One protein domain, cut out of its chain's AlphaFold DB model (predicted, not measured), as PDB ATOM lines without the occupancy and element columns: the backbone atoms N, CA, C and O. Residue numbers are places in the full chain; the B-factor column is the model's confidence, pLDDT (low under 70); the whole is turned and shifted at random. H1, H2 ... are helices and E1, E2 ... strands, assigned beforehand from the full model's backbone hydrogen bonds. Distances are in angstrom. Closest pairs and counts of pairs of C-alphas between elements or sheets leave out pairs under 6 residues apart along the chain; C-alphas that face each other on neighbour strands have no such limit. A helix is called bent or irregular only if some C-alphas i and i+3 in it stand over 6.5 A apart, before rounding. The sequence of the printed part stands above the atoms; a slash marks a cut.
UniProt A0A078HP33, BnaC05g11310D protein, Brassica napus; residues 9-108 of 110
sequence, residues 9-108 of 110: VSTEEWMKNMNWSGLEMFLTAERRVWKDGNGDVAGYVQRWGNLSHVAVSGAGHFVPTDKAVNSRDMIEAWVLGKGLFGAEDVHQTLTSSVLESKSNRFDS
ATOM      1  N   VAL A   9     169.394 224.578 170.640       95.62
ATOM      2  CA  VAL A   9     169.553 225.981 171.068       95.62
ATOM      3  C   VAL A   9     168.230 226.556 171.579       95.62
ATOM      4  O   VAL A   9     168.187 227.104 172.675       95.62
ATOM      5  N   SER A  10     167.134 226.385 170.834       95.94
ATOM      6  CA  SER A  10     165.811 226.876 171.243       95.94
ATOM      7  C   SER A  10     165.352 226.244 172.557       95.94
ATOM      8  O   SER A  10     164.837 226.935 173.435       95.94
ATOM      9  N   THR A  11     165.581 224.937 172.715       96.25
ATOM     10  CA  THR A  11     165.244 224.211 173.946       96.25
ATOM     11  C   THR A  11     166.082 224.715 175.125       96.25
ATOM     12  O   THR A  11     165.541 224.958 176.202       96.25
ATOM     13  N   GLU A  12     167.386 224.927 174.932       96.38
ATOM     14  CA  GLU A  12     168.291 225.469 175.953       96.38
ATOM     15  C   GLU A  12     167.911 226.890 176.383       96.38
ATOM     16  O   GLU A  12     167.910 227.176 177.580       96.38
ATOM     17  N   GLU A  13     167.541 227.770 175.451       97.00
ATOM     18  CA  GLU A  13     167.070 229.119 175.789       97.00
ATOM     19  C   GLU A  13     165.760 229.092 176.578       97.00
ATOM     20  O   GLU A  13     165.610 229.816 177.564       97.00
ATOM     21  N   TRP A  14     164.818 228.222 176.205       96.12
ATOM     22  CA  TRP A  14     163.603 228.029 176.993       96.12
ATOM     23  C   TRP A  14     163.924 227.521 178.403       96.12
ATOM     24  O   TRP A  14     163.398 228.055 179.382       96.12
ATOM     25  N   MET A  15     164.839 226.553 178.526       96.69
ATOM     26  CA  MET A  15     165.217 225.985 179.819       96.69
ATOM     27  C   MET A  15     165.760 227.043 180.791       96.69
ATOM     28  O   MET A  15     165.422 227.002 181.973       96.69
ATOM     29  N   LYS A  16     166.522 228.032 180.303       96.00
ATOM     30  CA  LYS A  16     167.040 229.156 181.113       96.00
ATOM     31  C   LYS A  16     165.948 230.033 181.737       96.00
ATOM     32  O   LYS A  16     166.245 230.788 182.655       96.00
ATOM     33  N   ASN A  17     164.711 229.953 181.248       96.31
ATOM     34  CA  ASN A  17     163.593 230.800 181.669       96.31
ATOM     35  C   ASN A  17     162.495 230.025 182.421       96.31
ATOM     36  O   ASN A  17     161.442 230.584 182.733       96.31
ATOM     37  N   MET A  18     162.699 228.736 182.705       95.75
ATOM     38  CA  MET A  18     161.706 227.924 183.410       95.75
ATOM     39  C   MET A  18     161.553 228.348 184.873       95.75
ATOM     40  O   MET A  18     162.532 228.535 185.590       95.75
ATOM     41  N   ASN A  19     160.316 228.383 185.366       96.81
ATOM     42  CA  ASN A  19     160.066 228.521 186.798       96.81
ATOM     43  C   ASN A  19     160.215 227.160 187.497       96.81
ATOM     44  O   ASN A  19     159.242 226.424 187.666       96.81
ATOM     45  N   TRP A  20     161.445 226.811 187.868       96.81
ATOM     46  CA  TRP A  20     161.760 225.568 188.569       96.81
ATOM     47  C   TRP A  20     162.832 225.798 189.636       96.81
ATOM     48  O   TRP A  20     163.872 226.395 189.369       96.81
ATOM     49  N   SER A  21     162.602 225.284 190.847       96.56
ATOM     50  CA  SER A  21     163.480 225.507 192.005       96.56
ATOM     51  C   SER A  21     164.901 224.964 191.830       96.56
ATOM     52  O   SER A  21     165.814 225.423 192.508       96.56
ATOM     53  N   GLY A  22     165.104 223.995 190.933       95.94
ATOM     54  CA  GLY A  22     166.418 223.429 190.629       95.94
ATOM     55  C   GLY A  22     167.178 224.132 189.503       95.94
ATOM     56  O   GLY A  22     168.268 223.674 189.166       95.94
ATOM     57  N   LEU A  23     166.635 225.204 188.910       96.62
ATOM     58  CA  LEU A  23     167.192 225.812 187.699       96.62
ATOM     59  C   LEU A  23     168.621 226.323 187.895       96.62
ATOM     60  O   LEU A  23     169.487 226.014 187.084       96.62
ATOM     61  N   GLU A  24     168.886 227.072 188.965       96.50
ATOM     62  CA  GLU A  24     170.216 227.644 189.218       96.50
ATOM     63  C   GLU A  24     171.292 226.553 189.263       96.50
ATOM     64  O   GLU A  24     172.319 226.639 188.593       96.50
ATOM     65  N   MET A  25     171.004 225.469 189.978       97.06
ATOM     66  CA  MET A  25     171.916 224.340 190.090       97.06
ATOM     67  C   MET A  25     172.019 223.522 188.799       97.06
ATOM     68  O   MET A  25     173.065 222.952 188.506       97.06
ATOM     69  N   PHE A  26     170.958 223.469 187.996       96.25
ATOM     70  CA  PHE A  26     171.017 222.862 186.672       96.25
ATOM     71  C   PHE A  26     171.908 223.652 185.713       96.25
ATOM     72  O   PHE A  26     172.692 223.053 184.981       96.25
ATOM     73  N   LEU A  27     171.831 224.986 185.739       96.06
ATOM     74  CA  LEU A  27     172.659 225.850 184.898       96.06
ATOM     75  C   LEU A  27     174.146 225.768 185.266       96.06
ATOM     76  O   LEU A  27     174.990 225.921 184.385       96.06
ATOM     77  N   THR A  28     174.469 225.498 186.535       96.25
ATOM     78  CA  THR A  28     175.850 225.275 186.997       96.25
ATOM     79  C   THR A  28     176.313 223.823 186.874       96.25
ATOM     80  O   THR A  28     177.512 223.561 186.968       96.25
ATOM     81  N   ALA A  29     175.399 222.874 186.644       95.94
ATOM     82  CA  ALA A  29     175.739 221.465 186.501       95.94
ATOM     83  C   ALA A  29     176.613 221.215 185.266       95.94
ATOM     84  O   ALA A  29     176.364 221.743 184.179       95.94
ATOM     85  N   GLU A  30     177.608 220.344 185.430       95.62
ATOM     86  CA  GLU A  30     178.520 219.960 184.359       95.62
ATOM     87  C   GLU A  30     177.769 219.316 183.182       95.62
ATOM     88  O   GLU A  30     176.948 218.406 183.347       95.62
ATOM     89  N   ARG A  31     178.105 219.756 181.965       96.69
ATOM     90  CA  ARG A  31     177.716 219.077 180.729       96.69
ATOM     91  C   ARG A  31     178.745 218.004 180.393       96.69
ATOM     92  O   ARG A  31     179.845 218.307 179.942       96.69
ATOM     93  N   ARG A  32     178.356 216.746 180.560       97.44
ATOM     94  CA  ARG A  32     179.222 215.581 180.362       97.44
ATOM     95  C   ARG A  32     179.130 215.058 178.935       97.44
ATOM     96  O   ARG A  32     178.047 215.004 178.353       97.44
ATOM     97  N   VAL A  33     180.270 214.658 178.374       98.00
ATOM     98  CA  VAL A  33     180.327 213.984 177.070       98.00
ATOM     99  C   VAL A  33     179.828 212.554 177.236       98.00
ATOM    100  O   VAL A  33     180.366 211.792 178.038       98.00
ATOM    101  N   TRP A  34     178.823 212.177 176.456       97.75
ATOM    102  CA  TRP A  34     178.331 210.810 176.391       97.75
ATOM    103  C   TRP A  34     178.958 210.089 175.200       97.75
ATOM    104  O   TRP A  34     178.839 210.529 174.052       97.75
ATOM    105  N   LYS A  35     179.625 208.970 175.493       97.50
ATOM    106  CA  LYS A  35     180.162 208.038 174.500       97.50
ATOM    107  C   LYS A  35     179.317 206.769 174.434       97.50
ATOM    108  O   LYS A  35     178.809 206.329 175.466       97.50
ATOM    109  N   ASP A  36     179.166 206.198 173.247       95.38
ATOM    110  CA  ASP A  36     178.496 204.908 173.074       95.38
ATOM    111  C   ASP A  36     179.417 203.714 173.366       95.38
ATOM    112  O   ASP A  36     180.575 203.871 173.756       95.38
ATOM    113  N   GLY A  37     178.885 202.500 173.185       91.06
ATOM    114  CA  GLY A  37     179.616 201.252 173.408       91.06
ATOM    115  C   GLY A  37     180.842 201.054 172.510       91.06
ATOM    116  O   GLY A  37     181.687 200.228 172.842       91.06
ATOM    117  N   ASN A  38     180.974 201.818 171.420       94.62
ATOM    118  CA  ASN A  38     182.142 201.795 170.537       94.62
ATOM    119  C   ASN A  38     183.172 202.878 170.903       94.62
ATOM    120  O   ASN A  38     184.268 202.903 170.348       94.62
ATOM    121  N   GLY A  39     182.846 203.761 171.853       96.12
ATOM    122  CA  GLY A  39     183.689 204.880 172.269       96.12
ATOM    123  C   GLY A  39     183.479 206.163 171.459       96.12
ATOM    124  O   GLY A  39     184.153 207.160 171.744       96.12
ATOM    125  N   ASP A  40     182.538 206.170 170.510       97.00
ATOM    126  CA  ASP A  40     182.199 207.338 169.701       97.00
ATOM    127  C   ASP A  40     181.326 208.317 170.490       97.00
ATOM    128  O   ASP A  40     180.565 207.934 171.381       97.00
ATOM    129  N   VAL A  41     181.417 209.614 170.175       97.94
ATOM    130  CA  VAL A  41     180.611 210.645 170.848       97.94
ATOM    131  C   VAL A  41     179.149 210.541 170.406       97.94
ATOM    132  O   VAL A  41     178.764 211.028 169.341       97.94
ATOM    133  N   ALA A  42     178.322 209.963 171.273       98.00
ATOM    134  CA  ALA A  42     176.885 209.806 171.088       98.00
ATOM    135  C   ALA A  42     176.102 211.087 171.403       98.00
ATOM    136  O   ALA A  42     175.026 211.317 170.848       98.00
ATOM    137  N   GLY A  43     176.638 211.948 172.268       97.88
ATOM    138  CA  GLY A  43     175.988 213.202 172.620       97.88
ATOM    139  C   GLY A  43     176.546 213.848 173.878       97.88
ATOM    140  O   GLY A  43     177.687 213.613 174.274       97.88
ATOM    141  N   TYR A  44     175.709 214.661 174.513       98.00
ATOM    142  CA  TYR A  44     176.032 215.384 175.738       98.00
ATOM    143  C   TYR A  44     174.873 215.287 176.722       98.00
ATOM    144  O   TYR A  44     173.712 215.331 176.312       98.00
ATOM    145  N   VAL A  45     175.192 215.184 178.011       97.81
ATOM    146  CA  VAL A  45     174.214 215.071 179.097       97.81
ATOM    147  C   VAL A  45     174.496 216.146 180.137       97.81
ATOM    148  O   VAL A  45     175.602 216.227 180.666       97.81
ATOM    149  N   GLN A  46     173.494 216.957 180.451       97.06
ATOM    150  CA  GLN A  46     173.509 217.895 181.572       97.06
ATOM    151  C   GLN A  46     172.346 217.555 182.492       97.06
ATOM    152  O   GLN A  46     171.229 217.326 182.026       97.06
ATOM    153  N   ARG A  47     172.599 217.478 183.798       95.12
ATOM    154  CA  ARG A  47     171.593 216.980 184.728       95.12
ATOM    155  C   ARG A  47     171.705 217.614 186.098       95.12
ATOM    156  O   ARG A  47     172.795 217.733 186.644       95.12
ATOM    157  N   TRP A  48     170.549 217.897 186.686       94.81
ATOM    158  CA  TRP A  48     170.424 218.223 188.097       94.81
ATOM    159  C   TRP A  48     169.072 217.750 188.632       94.81
ATOM    160  O   TRP A  48     168.035 217.962 188.003       94.81
ATOM    161  N   GLY A  49     169.074 217.095 189.797       91.94
ATOM    162  CA  GLY A  49     167.858 216.573 190.420       91.94
ATOM    163  C   GLY A  49     167.052 215.659 189.485       91.94
ATOM    164  O   GLY A  49     167.529 214.602 189.056       91.94
ATOM    165  N   ASN A  50     165.819 216.073 189.189       91.50
ATOM    166  CA  ASN A  50     164.872 215.356 188.336       91.50
ATOM    167  C   ASN A  50     164.879 215.803 186.860       91.50
ATOM    168  O   ASN A  50     164.107 215.248 186.082       91.50
ATOM    169  N   LEU A  51     165.725 216.762 186.464       94.25
ATOM    170  CA  LEU A  51     165.830 217.226 185.079       94.25
ATOM    171  C   LEU A  51     167.133 216.747 184.432       94.25
ATOM    172  O   LEU A  51     168.224 217.067 184.907       94.25
ATOM    173  N   SER A  52     167.000 216.043 183.307       95.62
ATOM    174  CA  SER A  52     168.097 215.636 182.426       95.62
ATOM    175  C   SER A  52     167.881 216.242 181.044       95.62
ATOM    176  O   SER A  52     166.863 215.973 180.412       95.62
ATOM    177  N   HIS A  53     168.848 217.010 180.552       97.00
ATOM    178  CA  HIS A  53     168.895 217.450 179.164       97.00
ATOM    179  C   HIS A  53     169.941 216.630 178.411       97.00
ATOM    180  O   HIS A  53     171.112 216.593 178.799       97.00
ATOM    181  N   VAL A  54     169.503 215.961 177.345       97.75
ATOM    182  CA  VAL A  54     170.349 215.104 176.513       97.75
ATOM    183  C   VAL A  54     170.295 215.597 175.082       97.75
ATOM    184  O   VAL A  54     169.230 215.651 174.473       97.75
ATOM    185  N   ALA A  55     171.460 215.915 174.532       97.81
ATOM    186  CA  ALA A  55     171.594 216.364 173.161       97.81
ATOM    187  C   ALA A  55     172.331 215.287 172.350       97.81
ATOM    188  O   ALA A  55     173.510 215.022 172.591       97.81
ATOM    189  N   VAL A  56     171.631 214.648 171.407       97.94
ATOM    190  CA  VAL A  56     172.134 213.479 170.663       97.94
ATOM    191  C   VAL A  56     172.865 213.914 169.390       97.94
ATOM    192  O   VAL A  56     172.331 214.623 168.529       97.94
ATOM    193  N   SER A  57     174.122 213.500 169.259       97.50
ATOM    194  CA  SER A  57     174.971 213.825 168.115       97.50
ATOM    195  C   SER A  57     174.472 213.129 166.852       97.50
ATOM    196  O   SER A  57     174.164 211.943 166.855       97.50
ATOM    197  N   GLY A  58     174.399 213.869 165.742       96.25
ATOM    198  CA  GLY A  58     173.973 213.343 164.441       96.25
ATOM    199  C   GLY A  58     172.494 212.951 164.311       96.25
ATOM    200  O   GLY A  58     172.141 212.417 163.268       96.25
ATOM    201  N   ALA A  59     171.650 213.203 165.316       97.69
ATOM    202  CA  ALA A  59     170.202 213.024 165.211       97.69
ATOM    203  C   ALA A  59     169.501 214.314 164.752       97.69
ATOM    204  O   ALA A  59     169.902 215.417 165.151       97.69
ATOM    205  N   GLY A  60     168.473 214.162 163.919       95.75
ATOM    206  CA  GLY A  60     167.465 215.164 163.590       95.75
ATOM    207  C   GLY A  60     166.232 215.030 164.488       95.75
ATOM    208  O   GLY A  60     166.343 214.654 165.653       95.75
ATOM    209  N   HIS A  61     165.055 215.353 163.945       95.69
ATOM    210  CA  HIS A  61     163.801 215.427 164.707       95.69
ATOM    211  C   HIS A  61     163.381 214.079 165.318       95.69
ATOM    212  O   HIS A  61     162.944 214.002 166.465       95.69
ATOM    213  N   PHE A  62     163.551 212.985 164.571       96.81
ATOM    214  CA  PHE A  62     163.205 211.641 165.030       96.81
ATOM    215  C   PHE A  62     164.453 210.885 165.477       96.81
ATOM    216  O   PHE A  62     164.995 210.052 164.751       96.81
ATOM    217  N   VAL A  63     164.877 211.143 166.715       97.62
ATOM    218  CA  VAL A  63     166.091 210.548 167.297       97.62
ATOM    219  C   VAL A  63     166.166 209.019 167.137       97.62
ATOM    220  O   VAL A  63     167.224 208.545 166.723       97.62
ATOM    221  N   PRO A  64     165.105 208.219 167.383       98.00
ATOM    222  CA  PRO A  64     165.190 206.766 167.210       98.00
ATOM    223  C   PRO A  64     165.371 206.313 165.759       98.00
ATOM    224  O   PRO A  64     165.940 205.250 165.526       98.00
ATOM    225  N   THR A  65     164.926 207.112 164.786       97.94
ATOM    226  CA  THR A  65     165.132 206.827 163.361       97.94
ATOM    227  C   THR A  65     166.593 207.044 162.975       97.94
ATOM    228  O   THR A  65     167.184 206.199 162.309       97.94
ATOM    229  N   ASP A  66     167.198 208.141 163.436       97.81
ATOM    230  CA  ASP A  66     168.569 208.511 163.061       97.81
ATOM    231  C   ASP A  66     169.635 207.783 163.895       97.81
ATOM    232  O   ASP A  66     170.745 207.516 163.427       97.81
ATOM    233  N   LYS A  67     169.318 207.496 165.163       97.50
ATOM    234  CA  LYS A  67     170.236 206.974 166.184       97.50
ATOM    235  C   LYS A  67     169.573 205.889 167.031       97.50
ATOM    236  O   LYS A  67     169.539 205.979 168.257       97.50
ATOM    237  N   ALA A  68     169.072 204.840 166.379       97.75
ATOM    238  CA  ALA A  68     168.320 203.753 167.013       97.75
ATOM    239  C   ALA A  68     168.998 203.175 168.270       97.75
ATOM    240  O   ALA A  68     168.397 203.181 169.345       97.75
ATOM    241  N   VAL A  69     170.259 202.740 168.165       97.69
ATOM    242  CA  VAL A  69     170.999 202.128 169.286       97.69
ATOM    243  C   VAL A  69     171.187 203.124 170.430       97.69
ATOM    244  O   VAL A  69     170.774 202.846 171.551       97.69
ATOM    245  N   ASN A  70     171.711 204.320 170.139       97.81
ATOM    246  CA  ASN A  70     171.932 205.346 171.159       97.81
ATOM    247  C   ASN A  70     170.614 205.746 171.845       97.81
ATOM    248  O   ASN A  70     170.574 205.903 173.060       97.81
ATOM    249  N   SER A  71     169.522 205.882 171.084       97.81
ATOM    250  CA  SER A  71     168.210 206.259 171.623       97.81
ATOM    251  C   SER A  71     167.643 205.209 172.581       97.81
ATOM    252  O   SER A  71     167.115 205.568 173.633       97.81
ATOM    253  N   ARG A  72     167.801 203.918 172.259       97.62
ATOM    254  CA  ARG A  72     167.408 202.815 173.137       97.62
ATOM    255  C   ARG A  72     168.241 202.839 174.411       97.62
ATOM    256  O   ARG A  72     167.671 202.867 175.496       97.62
ATOM    257  N   ASP A  73     169.565 202.887 174.274       96.25
ATOM    258  CA  ASP A  73     170.487 202.840 175.410       96.25
ATOM    259  C   ASP A  73     170.262 204.034 176.361       96.25
ATOM    260  O   ASP A  73     170.272 203.868 177.580       96.25
ATOM    261  N   MET A  74     169.976 205.226 175.818       97.25
ATOM    262  CA  MET A  74     169.588 206.417 176.585       97.25
ATOM    263  C   MET A  74     168.322 206.180 177.421       97.25
ATOM    264  O   MET A  74     168.313 206.474 178.616       97.25
ATOM    265  N   ILE A  75     167.251 205.664 176.808       97.00
ATOM    266  CA  ILE A  75     165.972 205.437 177.498       97.00
ATOM    267  C   ILE A  75     166.091 204.310 178.525       97.00
ATOM    268  O   ILE A  75     165.633 204.475 179.654       97.00
ATOM    269  N   GLU A  76     166.736 203.194 178.182       96.69
ATOM    270  CA  GLU A  76     166.964 202.083 179.110       96.69
ATOM    271  C   GLU A  76     167.782 202.533 180.323       96.69
ATOM    272  O   GLU A  76     167.411 202.249 181.463       96.69
ATOM    273  N   ALA A  77     168.870 203.277 180.103       94.94
ATOM    274  CA  ALA A  77     169.697 203.784 181.188       94.94
ATOM    275  C   ALA A  77     168.949 204.798 182.064       94.94
ATOM    276  O   ALA A  77     169.093 204.758 183.284       94.94
ATOM    277  N   TRP A  78     168.120 205.666 181.476       95.38
ATOM    278  CA  TRP A  78     167.285 206.596 182.236       95.38
ATOM    279  C   TRP A  78     166.257 205.864 183.108       95.38
ATOM    280  O   TRP A  78     166.198 206.106 184.313       95.38
ATOM    281  N   VAL A  79     165.502 204.923 182.528       95.62
ATOM    282  CA  VAL A  79     164.478 204.140 183.244       95.62
ATOM    283  C   VAL A  79     165.094 203.304 184.364       95.62
ATOM    284  O   VAL A  79     164.532 203.214 185.453       95.62
ATOM    285  N   LEU A  80     166.256 202.702 184.114       95.31
ATOM    286  CA  LEU A  80     166.951 201.864 185.090       95.31
ATOM    287  C   LEU A  80     167.818 202.665 186.068       95.31
ATOM    288  O   LEU A  80     168.434 202.065 186.947       95.31
ATOM    289  N   GLY A  81     167.906 203.988 185.912       92.88
ATOM    290  CA  GLY A  81     168.719 204.841 186.770       92.88
ATOM    291  C   GLY A  81     170.221 204.557 186.685       92.88
ATOM    292  O   GLY A  81     170.915 204.708 187.685       92.88
ATOM    293  N   LYS A  82     170.746 204.197 185.508       91.62
ATOM    294  CA  LYS A  82     172.150 203.807 185.305       91.62
ATOM    295  C   LYS A  82     172.998 204.896 184.647       91.62
ATOM    296  O   LYS A  82     172.546 205.612 183.752       91.62
ATOM    297  N   GLY A  83     174.276 204.938 185.027       91.44
ATOM    298  CA  GLY A  83     175.304 205.746 184.369       91.44
ATOM    299  C   GLY A  83     174.962 207.238 184.305       91.44
ATOM    300  O   GLY A  83     174.326 207.780 185.206       91.44
ATOM    301  N   LEU A  84     175.341 207.895 183.203       93.12
ATOM    302  CA  LEU A  84     175.149 209.342 183.001       93.12
ATOM    303  C   LEU A  84     173.677 209.795 183.066       93.12
ATOM    304  O   LEU A  84     173.409 210.973 183.312       93.12
ATOM    305  N   PHE A  85     172.730 208.877 182.860       93.62
ATOM    306  CA  PHE A  85     171.292 209.153 182.823       93.62
ATOM    307  C   PHE A  85     170.589 208.899 184.170       93.62
ATOM    308  O   PHE A  85     169.416 209.243 184.320       93.62
ATOM    309  N   GLY A  86     171.300 208.332 185.151       84.62
ATOM    310  CA  GLY A  86     170.766 207.819 186.414       84.62
ATOM    311  C   GLY A  86     171.263 208.534 187.671       84.62
ATOM    312  O   GLY A  86     172.318 209.158 187.672       84.62
ATOM    313  N   ALA A  87     170.486 208.504 188.763       69.44
ATOM    314  CA  ALA A  87     170.672 209.299 189.996       69.44
ATOM    315  C   ALA A  87     171.926 209.015 190.840       69.44
ATOM    316  O   ALA A  87     172.125 209.702 191.841       69.44
ATOM    317  N   GLU A  88     172.782 208.081 190.437       58.25
ATOM    318  CA  GLU A  88     173.879 207.601 191.286       58.25
ATOM    319  C   GLU A  88     174.997 208.634 191.545       58.25
ATOM    320  O   GLU A  88     175.758 208.478 192.495       58.25
ATOM    321  N   ASP A  89     175.049 209.753 190.813       53.81
ATOM    322  CA  ASP A  89     176.156 210.720 190.931       53.81
ATOM    323  C   ASP A  89     175.988 211.859 191.951       53.81
ATOM    324  O   ASP A  89     176.968 212.532 192.280       53.81
ATOM    325  N   VAL A  90     174.786 212.121 192.477       52.34
ATOM    326  CA  VAL A  90     174.584 213.340 193.298       52.34
ATOM    327  C   VAL A  90     174.788 213.080 194.796       52.34
ATOM    328  O   VAL A  90     175.307 213.938 195.504       52.34
ATOM    329  N   HIS A  91     174.465 211.880 195.292       41.81
ATOM    330  CA  HIS A  91     174.618 211.550 196.717       41.81
ATOM    331  C   HIS A  91     175.943 210.862 197.073       41.81
ATOM    332  O   HIS A  91     176.412 211.003 198.206       41.81
ATOM    333  N   GLN A  92     176.587 210.168 196.130       42.62
ATOM    334  CA  GLN A  92     177.866 209.504 196.390       42.62
ATOM    335  C   GLN A  92     179.000 210.534 196.513       42.62
ATOM    336  O   GLN A  92     179.787 210.468 197.449       42.62
ATOM    337  N   THR A  93     179.031 211.555 195.650       43.50
ATOM    338  CA  THR A  93     180.101 212.570 195.615       43.50
ATOM    339  C   THR A  93     180.139 213.447 196.873       43.50
ATOM    340  O   THR A  93     181.215 213.735 197.402       43.50
ATOM    341  N   LEU A  94     178.972 213.820 197.414       49.00
ATOM    342  CA  LEU A  94     178.871 214.549 198.687       49.00
ATOM    343  C   LEU A  94     179.286 213.679 199.879       49.00
ATOM    344  O   LEU A  94     179.870 214.178 200.834       49.00
ATOM    345  N   THR A  95     179.025 212.375 199.819       45.78
ATOM    346  CA  THR A  95     179.381 211.451 200.900       45.78
ATOM    347  C   THR A  95     180.878 211.134 200.880       45.78
ATOM    348  O   THR A  95     181.533 211.223 201.915       45.78
ATOM    349  N   SER A  96     181.449 210.863 199.706       50.53
ATOM    350  CA  SER A  96     182.873 210.560 199.533       50.53
ATOM    351  C   SER A  96     183.768 211.754 199.890       50.53
ATOM    352  O   SER A  96     184.699 211.600 200.675       50.53
ATOM    353  N   SER A  97     183.437 212.967 199.430       57.12
ATOM    354  CA  SER A  97     184.204 214.186 199.755       57.12
ATOM    355  C   SER A  97     184.133 214.578 201.243       57.12
ATOM    356  O   SER A  97     185.111 215.058 201.828       57.12
ATOM    357  N   VAL A  98     182.998 214.330 201.904       60.25
ATOM    358  CA  VAL A  98     182.836 214.558 203.351       60.25
ATOM    359  C   VAL A  98     183.587 213.513 204.183       60.25
ATOM    360  O   VAL A  98     184.111 213.845 205.246       60.25
ATOM    361  N   LEU A  99     183.674 212.263 203.728       60.06
ATOM    362  CA  LEU A  99     184.447 211.223 204.414       60.06
ATOM    363  C   LEU A  99     185.960 211.447 204.267       60.06
ATOM    364  O   LEU A  99     186.695 211.322 205.247       60.06
ATOM    365  N   GLU A 100     186.417 211.878 203.094       61.78
ATOM    366  CA  GLU A 100     187.834 212.133 202.810       61.78
ATOM    367  C   GLU A 100     188.373 213.360 203.570       61.78
ATOM    368  O   GLU A 100     189.458 213.322 204.154       61.78
ATOM    369  N   SER A 101     187.560 214.415 203.710       59.34
ATOM    370  CA  SER A 101     187.893 215.579 204.552       59.34
ATOM    371  C   SER A 101     187.916 215.277 206.058       59.34
ATOM    372  O   SER A 101     188.644 215.935 206.807       59.34
ATOM    373  N   LYS A 102     187.151 214.281 206.526       60.44
ATOM    374  CA  LYS A 102     187.193 213.812 207.921       60.44
ATOM    375  C   LYS A 102     188.410 212.929 208.192       60.44
ATOM    376  O   LYS A 102     189.015 213.092 209.245       60.44
ATOM    377  N   SER A 103     188.793 212.059 207.255       62.03
ATOM    378  CA  SER A 103     189.990 211.211 207.374       62.03
ATOM    379  C   SER A 103     191.270 212.050 207.477       62.03
ATOM    380  O   SER A 103     192.061 211.865 208.397       62.03
ATOM    381  N   ASN A 104     191.412 213.071 206.625       55.19
ATOM    382  CA  ASN A 104     192.591 213.948 206.613       55.19
ATOM    383  C   ASN A 104     192.736 214.840 207.860       55.19
ATOM    384  O   ASN A 104     193.795 215.420 208.078       55.19
ATOM    385  N   ARG A 105     191.688 214.968 208.688       56.69
ATOM    386  CA  ARG A 105     191.740 215.697 209.967       56.69
ATOM    387  C   ARG A 105     192.261 214.858 211.134       56.69
ATOM    388  O   ARG A 105     192.642 215.440 212.143       56.69
ATOM    389  N   PHE A 106     192.240 213.531 211.021       55.53
ATOM    390  CA  PHE A 106     192.694 212.626 212.082       55.53
ATOM    391  C   PHE A 106     194.172 212.229 211.949       55.53
ATOM    392  O   PHE A 106     194.763 211.841 212.950       55.53
ATOM    393  N   ASP A 107     194.779 212.393 210.769       57.78
ATOM    394  CA  ASP A 107     196.175 211.999 210.497       57.78
ATOM    395  C   ASP A 107     197.210 213.128 210.686       57.78
ATOM    396  O   ASP A 107     198.413 212.897 210.595       57.78
ATOM    397  N   SER A 108     196.783 214.363 210.976       56.16
ATOM    398  CA  SER A 108     197.686 215.516 211.153       56.16
ATOM    399  C   SER A 108     198.083 215.783 212.612       56.16
ATOM    400  O   SER A 108     198.452 216.907 212.953       56.16
TER     401      SER A 108
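Overview. This is residues 9 to 108 of the 110 residues of the protein "BnaC05g11310D protein" of Brassica napus (UniProt A0A078HP33). A small antiparallel sheet of three strands, E1, E2 and E3, has the helix H4 running along one face and the short helix H2 over the other, and the long helix H5 leads away from this body as an arm, with residues 91 to 108 sticking out. The short H3 meets H4 at a corner, and H1 lies off the sheet. The printed part has 100 residues with five named helices and three named strands, in the order H1 H2 E1 E2 E3 H3 H4 H5; its class is mixed, helices and strands, and the sheet's order is E1, E2, E3. The whole is loose, with a radius of gyration of the C-alphas of 16.8 A, and elongated, spanning 58 by 36 by 21 A.

Along the chain. H1 covers residues 9 to 15 and begins at C-alpha 9, (169.553, 225.981, 171.068). H2 covers residues 23 to 28. E1 is residues 31 to 35, 12.9 A long; E2 is residues 41 to 48, 21.4 A, beginning at C-alpha 41, (180.611, 210.645, 170.848); E3 is residues 51 to 56, 16.2 A. H3 is residues 63 to 66. H4, residues 68 to 79, measures 16.7 A, and H5, residues 88 to 106, measures 28.5 A and ends at C-alpha 106, (192.694, 212.626, 212.082). H5 is irregular, but only just: C-alphas 88 and 91 are 6.8 A apart.

Arrangement. E1, E2 and E3 form a meander, each strand the antiparallel neighbour of the one before. The hairpin of E1 and E2 has N 32 and O 45 at 2.8 A; that of E2 and E3 has N 53 and O 46 at 2.8 A. H2 is on the sheet, over E2, at a height over the sheet of 7.3 A; its closest C-alphas to E2 are those of Phe 26 and Trp 48, 4.9 A apart. H4 is on the opposite face at a height of 10.0 A, along the strands at 19 degrees to E2 on the local plane; its closest C-alphas to E2 are those of Asn 70 and Ala 42, 6.7 A apart. H3 and H4 touch only at the corner, closest at the C-alphas of Pro 64 and Ser 71, 5.4 A. H5 and E2 are apart, but only just, at 8.3 A. Every O i to N i+4 pair is within hydrogen-bond range in H1, H2 and H4, and 10 of 15 in H5; H3 is too short for such a pair.

Size, cuts and confidence. The C-alphas of Thr 65 and Ser 108 are the two farthest apart, 58.5 A. Without residues 91 to 108 the body spans 35 by 29 by 19 A. The printed part has no cut, and no link is long. Mean pLDDT of the printed part is 87.0; residues 87 to 108 are under 70.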